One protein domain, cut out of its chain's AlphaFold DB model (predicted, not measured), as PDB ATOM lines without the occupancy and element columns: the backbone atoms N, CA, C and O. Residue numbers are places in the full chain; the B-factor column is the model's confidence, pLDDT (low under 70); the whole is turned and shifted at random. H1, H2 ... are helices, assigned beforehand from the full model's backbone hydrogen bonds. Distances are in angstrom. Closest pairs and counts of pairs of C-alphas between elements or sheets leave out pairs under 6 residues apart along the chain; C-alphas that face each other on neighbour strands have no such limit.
ATOM      1  N   GLY A 137      98.827 -21.662 -54.952       82.75
ATOM      2  CA  GLY A 137      99.379 -22.079 -53.658       82.75
ATOM      3  C   GLY A 137     100.710 -22.831 -53.742       82.75
ATOM      4  O   GLY A 137     101.601 -22.573 -52.938       82.75
ATOM      5  N   TYR A 138     100.876 -23.712 -54.735       86.69
ATOM      6  CA  TYR A 138     102.120 -24.467 -54.912       86.69
ATOM      7  C   TYR A 138     103.316 -23.541 -55.166       86.69
ATOM      8  O   TYR A 138     104.306 -23.595 -54.440       86.69
ATOM      9  N   TRP A 139     103.204 -22.647 -56.154       89.25
ATOM     10  CA  TRP A 139     104.280 -21.726 -56.521       89.25
ATOM     11  C   TRP A 139     104.549 -20.672 -55.445       89.25
ATOM     12  O   TRP A 139     105.706 -20.328 -55.214       89.25
ATOM     13  N   ALA A 140     103.511 -20.220 -54.733       87.62
ATOM     14  CA  ALA A 140     103.673 -19.346 -53.574       87.62
ATOM     15  C   ALA A 140     104.495 -20.024 -52.464       87.62
ATOM     16  O   ALA A 140     105.438 -19.427 -51.943       87.62
ATOM     17  N   GLY A 141     104.187 -21.286 -52.145       90.19
ATOM     18  CA  GLY A 141     104.963 -22.079 -51.190       90.19
ATOM     19  C   GLY A 141     106.398 -22.308 -51.663       90.19
ATOM     20  O   GLY A 141     107.337 -22.062 -50.914       90.19
ATOM     21  N   TYR A 142     106.575 -22.696 -52.927       92.25
ATOM     22  CA  TYR A 142     107.884 -22.943 -53.533       92.25
ATOM     23  C   TYR A 142     108.810 -21.722 -53.445       92.25
ATOM     24  O   TYR A 142     109.927 -21.817 -52.930       92.25
ATOM     25  N   ALA A 143     108.337 -20.563 -53.912       91.56
ATOM     26  CA  ALA A 143     109.102 -19.321 -53.876       91.56
ATOM     27  C   ALA A 143     109.355 -18.859 -52.431       91.56
ATOM     28  O   ALA A 143     110.473 -18.466 -52.102       91.56
ATOM     29  N   GLY A 144     108.352 -18.970 -51.553       92.50
ATOM     30  CA  GLY A 144     108.478 -18.628 -50.136       92.50
ATOM     31  C   GLY A 144     109.533 -19.467 -49.412       92.50
ATOM     32  O   GLY A 144     110.370 -18.916 -48.698       92.50
ATOM     33  N   THR A 145     109.555 -20.784 -49.633       95.12
ATOM     34  CA  THR A 145     110.567 -21.677 -49.052       95.12
ATOM     35  C   THR A 145     111.965 -21.356 -49.570       95.12
ATOM     36  O   THR A 145     112.897 -21.272 -48.774       95.12
ATOM     37  N   ALA A 146     112.124 -21.135 -50.878       94.12
ATOM     38  CA  ALA A 146     113.417 -20.769 -51.451       94.12
ATOM     39  C   ALA A 146     113.964 -19.467 -50.840       94.12
ATOM     40  O   ALA A 146     115.118 -19.417 -50.419       94.12
ATOM     41  N   LEU A 147     113.118 -18.439 -50.723       93.00
ATOM     42  CA  LEU A 147     113.472 -17.163 -50.095       93.00
ATOM     43  C   LEU A 147     113.839 -17.321 -48.618       93.00
ATOM     44  O   LEU A 147     114.833 -16.748 -48.171       93.00
ATOM     45  N   ALA A 148     113.069 -18.111 -47.869       94.62
ATOM     46  CA  ALA A 148     113.335 -18.367 -46.458       94.62
ATOM     47  C   ALA A 148     114.692 -19.056 -46.251       94.62
ATOM     48  O   ALA A 148     115.460 -18.636 -45.388       94.62
ATOM     49  N   LEU A 149     115.015 -20.065 -47.068       95.31
ATOM     50  CA  LEU A 149     116.300 -20.766 -47.009       95.31
ATOM     51  C   LEU A 149     117.476 -19.847 -47.357       95.31
ATOM     52  O   LEU A 149     118.466 -19.838 -46.632       95.31
ATOM     53  N   LEU A 150     117.348 -19.036 -48.412       93.38
ATOM     54  CA  LEU A 150     118.369 -18.048 -48.780       93.38
ATOM     55  C   LEU A 150     118.595 -17.028 -47.662       93.38
ATOM     56  O   LEU A 150     119.735 -16.697 -47.349       93.38
ATOM     57  N   SER A 151     117.515 -16.540 -47.048       94.00
ATOM     58  CA  SER A 151     117.617 -15.569 -45.959       94.00
ATOM     59  C   SER A 151     118.261 -16.167 -44.713       94.00
ATOM     60  O   SER A 151     119.138 -15.549 -44.111       94.00
ATOM     61  N   TRP A 152     117.880 -17.395 -44.362       95.00
ATOM     62  CA  TRP A 152     118.469 -18.119 -43.241       95.00
ATOM     63  C   TRP A 152     119.969 -18.365 -43.441       95.00
ATOM     64  O   TRP A 152     120.762 -18.045 -42.556       95.00
ATOM     65  N   ALA A 153     120.377 -18.854 -44.614       94.56
ATOM     66  CA  ALA A 153     121.788 -19.077 -44.908       94.56
ATOM     67  C   ALA A 153     122.596 -17.769 -44.911       94.56
ATOM     68  O   ALA A 153     123.667 -17.713 -44.309       94.56
ATOM     69  N   HIS A 154     122.059 -16.685 -45.486       94.56
ATOM     70  CA  HIS A 154     122.705 -15.366 -45.457       94.56
ATOM     71  C   HIS A 154     122.961 -14.880 -44.025       94.56
ATOM     72  O   HIS A 154     124.051 -14.398 -43.728       94.56
ATOM     73  N   GLN A 155     121.996 -15.043 -43.116       94.50
ATOM     74  CA  GLN A 155     122.153 -14.647 -41.710       94.50
ATOM     75  C   GLN A 155     123.268 -15.422 -40.991       94.50
ATOM     76  O   GLN A 155     123.938 -14.853 -40.128       94.50
ATOM     77  N   LEU A 156     123.480 -16.694 -41.340       95.06
ATOM     78  CA  LEU A 156     124.540 -17.528 -40.764       95.06
ATOM     79  C   LEU A 156     125.917 -17.230 -41.365       95.06
ATOM     80  O   LEU A 156     126.905 -17.169 -40.636       95.06
ATOM     81  N   LEU A 157     125.986 -17.051 -42.684       94.38
ATOM     82  CA  LEU A 157     127.241 -16.868 -43.419       94.38
ATOM     83  C   LEU A 157     127.750 -15.417 -43.378       94.38
ATOM     84  O   LEU A 157     128.953 -15.182 -43.493       94.38
ATOM     85  N   HIS A 158     126.854 -14.444 -43.189       94.12
ATOM     86  CA  HIS A 158     127.157 -13.010 -43.213       94.12
ATOM     87  C   HIS A 158     126.569 -12.272 -41.994       94.12
ATOM     88  O   HIS A 158     125.706 -11.397 -42.140       94.12
ATOM     89  N   PRO A 159     127.029 -12.586 -40.768       94.81
ATOM     90  CA  PRO A 159     126.490 -11.982 -39.556       94.81
ATOM     91  C   PRO A 159     126.665 -10.456 -39.563       94.81
ATOM     92  O   PRO A 159     127.756  -9.936 -39.788       94.81
ATOM     93  N   GLY A 160     125.574  -9.732 -39.301       93.00
ATOM     94  CA  GLY A 160     125.556  -8.264 -39.252       93.00
ATOM     95  C   GLY A 160     125.469  -7.561 -40.613       93.00
ATOM     96  O   GLY A 160     125.407  -6.333 -40.645       93.00
ATOM     97  N   VAL A 161     125.417  -8.303 -41.725       95.56
ATOM     98  CA  VAL A 161     125.267  -7.739 -43.073       95.56
ATOM     99  C   VAL A 161     123.819  -7.910 -43.546       95.56
ATOM    100  O   VAL A 161     123.347  -9.043 -43.645       95.56
ATOM    101  N   PRO A 162     123.089  -6.828 -43.876       93.00
ATOM    102  CA  PRO A 162     121.744  -6.935 -44.438       93.00
ATOM    103  C   PRO A 162     121.728  -7.701 -45.765       93.00
ATOM    104  O   PRO A 162     122.604  -7.518 -46.610       93.00
ATOM    105  N   GLN A 163     120.711  -8.539 -45.963       90.62
ATOM    106  CA  GLN A 163     120.504  -9.228 -47.233       90.62
ATOM    107  C   GLN A 163     120.036  -8.231 -48.301       90.62
ATOM    108  O   GLN A 163     119.122  -7.437 -48.065       90.62
ATOM    109  N   GLY A 164     120.664  -8.275 -49.477       88.25
ATOM    110  CA  GLY A 164     120.238  -7.493 -50.637       88.25
ATOM    111  C   GLY A 164     118.920  -7.993 -51.250       88.25
ATOM    112  O   GLY A 164     118.392  -9.033 -50.844       88.25
ATOM    113  N   PRO A 165     118.376  -7.278 -52.249       86.75
ATOM    114  CA  PRO A 165     117.195  -7.732 -52.974       86.75
ATOM    115  C   PRO A 165     117.464  -9.069 -53.676       86.75
ATOM    116  O   PRO A 165     118.543  -9.297 -54.222       86.75
ATOM    117  N   VAL A 166     116.461  -9.945 -53.683       82.88
ATOM    118  CA  VAL A 166     116.540 -11.230 -54.384       82.88
ATOM    119  C   VAL A 166     116.296 -10.995 -55.880       82.88
ATOM    120  O   VAL A 166     115.321 -10.319 -56.221       82.88
ATOM    121  N   PRO A 167     117.163 -11.504 -56.776       82.12
ATOM    122  CA  PRO A 167     117.002 -11.304 -58.212       82.12
ATOM    123  C   PRO A 167     115.780 -12.054 -58.760       82.12
ATOM    124  O   PRO A 167     115.252 -12.970 -58.133       82.12
ATOM    125  N   ILE A 168     115.335 -11.660 -59.951       82.00
ATOM    126  CA  ILE A 168     114.295 -12.370 -60.704       82.00
ATOM    127  C   ILE A 168     114.935 -13.583 -61.391       82.00
ATOM    128  O   ILE A 168     116.070 -13.500 -61.858       82.00
ATOM    129  N   PHE A 169     114.208 -14.700 -61.459       83.31
ATOM    130  CA  PHE A 169     114.659 -15.923 -62.123       83.31
ATOM    131  C   PHE A 169     113.710 -16.295 -63.255       83.31
ATOM    132  O   PHE A 169     112.498 -16.318 -63.056       83.31
ATOM    133  N   ASP A 170     114.276 -16.692 -64.393       81.25
ATOM    134  CA  ASP A 170     113.505 -17.118 -65.567       81.25
ATOM    135  C   ASP A 170     112.880 -18.514 -65.401       81.25
ATOM    136  O   ASP A 170     112.043 -18.934 -66.196       81.25
ATOM    137  N   SER A 171     113.301 -19.284 -64.389       86.12
ATOM    138  CA  SER A 171     112.761 -20.622 -64.135       86.12
ATOM    139  C   SER A 171     112.868 -21.052 -62.674       86.12
ATOM    140  O   SER A 171     113.763 -20.640 -61.931       86.12
ATOM    141  N   ALA A 172     111.990 -21.980 -62.286       87.75
ATOM    142  CA  ALA A 172     112.034 -22.635 -60.982       87.75
ATOM    143  C   ALA A 172     113.371 -23.358 -60.732       87.75
ATOM    144  O   ALA A 172     113.880 -23.345 -59.613       87.75
ATOM    145  N   SER A 173     113.967 -23.947 -61.775       91.69
ATOM    146  CA  SER A 173     115.266 -24.619 -61.692       91.69
ATOM    147  C   SER A 173     116.407 -23.647 -61.400       91.69
ATOM    148  O   SER A 173     117.282 -23.971 -60.598       91.69
ATOM    149  N   ALA A 174     116.393 -22.449 -61.996       90.81
ATOM    150  CA  ALA A 174     117.390 -21.418 -61.714       90.81
ATOM    151  C   ALA A 174     117.335 -20.972 -60.244       90.81
ATOM    152  O   ALA A 174     118.374 -20.929 -59.581       90.81
ATOM    153  N   LEU A 175     116.129 -20.752 -59.706       91.38
ATOM    154  CA  LEU A 175     115.931 -20.449 -58.286       91.38
ATOM    155  C   LEU A 175     116.461 -21.579 -57.387       91.38
ATOM    156  O   LEU A 175     117.198 -21.327 -56.439       91.38
ATOM    157  N   THR A 176     116.146 -22.837 -57.700       92.81
ATOM    158  CA  THR A 176     116.639 -23.988 -56.925       92.81
ATOM    159  C   THR A 176     118.153 -24.115 -56.949       92.81
ATOM    160  O   THR A 176     118.752 -24.438 -55.925       92.81
ATOM    161  N   ASN A 177     118.787 -23.875 -58.095       92.94
ATOM    162  CA  ASN A 177     120.241 -23.929 -58.211       92.94
ATOM    163  C   ASN A 177     120.911 -22.823 -57.386       92.94
ATOM    164  O   ASN A 177     121.952 -23.069 -56.774       92.94
ATOM    165  N   LEU A 178     120.296 -21.637 -57.298       90.62
ATOM    166  CA  LEU A 178     120.772 -20.597 -56.389       90.62
ATOM    167  C   LEU A 178     120.674 -21.048 -54.928       90.62
ATOM    168  O   LEU A 178     121.655 -20.943 -54.198       90.62
ATOM    169  N   VAL A 179     119.525 -21.588 -54.506       92.06
ATOM    170  CA  VAL A 179     119.353 -22.088 -53.130       92.06
ATOM    171  C   VAL A 179     120.432 -23.123 -52.806       92.06
ATOM    172  O   VAL A 179     121.134 -22.978 -51.817       92.06
ATOM    173  N   LYS A 180     120.645 -24.110 -53.683       92.31
ATOM    174  CA  LYS A 180     121.652 -25.170 -53.495       92.31
ATOM    175  C   LYS A 180     123.104 -24.688 -53.460       92.31
ATOM    176  O   LYS A 180     123.962 -25.440 -53.021       92.31
ATOM    177  N   SER A 181     123.402 -23.510 -54.003       90.50
ATOM    178  CA  SER A 181     124.769 -22.965 -54.016       90.50
ATOM    179  C   SER A 181     125.060 -22.042 -52.834       90.50
ATOM    180  O   SER A 181     126.218 -21.697 -52.623       90.50
ATOM    181  N   ASN A 182     124.032 -21.645 -52.079       83.00
ATOM    182  CA  ASN A 182     124.139 -20.696 -50.967       83.00
ATOM    183  C   ASN A 182     123.714 -21.285 -49.614       83.00
ATOM    184  O   ASN A 182     123.896 -20.623 -48.599       83.00
ATOM    185  N   VAL A 183     123.148 -22.495 -49.606       81.25
ATOM    186  CA  VAL A 183     122.794 -23.292 -48.421       81.25
ATOM    187  C   VAL A 183     123.698 -24.514 -48.385       81.25
ATOM    188  O   VAL A 183     124.241 -24.802 -47.299       81.25
TER     189      VAL A 183
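This is residues 137 to 183 of the 183 residues of the protein "AlaDh_PNT_N domain-containing protein" of Fusarium floridanum (UniProt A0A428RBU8). One long helix, H1, makes the length of this model, and a shorter helix, H2, packs side by side with part of it, running the same way. A long looping link with no named element leaves the far end of H1 and folds back to where H2 begins. The printed part has 47 residues with two named helices, H1 then H2, and no named strand; its class is all helix, with 32 of the 47 residues in the helices. It is only just compact, close to loose, with a radius of gyration of the C-alphas of 10.9 A, and its elongated outline spans 32 by 18 by 17 A.

Begin with H1, residues 137 to 157, the longest helix, and then look for H2, residues 172 to 182. The two touch, with 8 pairs of C-alphas within 8 A. H1 touches H2 with residues 146 to 154 alone. Look at Leu 150 and Val 179, whose C-alphas are the closest of the two helices, 6.0 A apart. The centres are 10.4 A apart. Their lines stand at a shallow tilt of 18 degrees, and they run the same way. In H1 and H2 every backbone O i to N i+4 pair is within hydrogen-bond range.

Find C-alpha 137 at (99.379, -22.079, -53.658); from there H1 runs 30.1 A to C-alpha 157 at (127.241, -16.868, -43.419). Then go to C-alpha 172 at (112.034, -22.635, -60.982), where H2 begins; its 11 residues run 15.8 A to C-alpha 182 at (124.139, -20.696, -50.967).

The two C-alphas farthest apart are those of Gly 137 and Gly 160, 32.9 A. The link from H1 to H2, residues 158 to 171, is long, with 14 residues. The printed part has no cut and ends at Val 183, the chain's last residue. The mean pLDDT of the printed part is 90.5, and no printed residue is under 70.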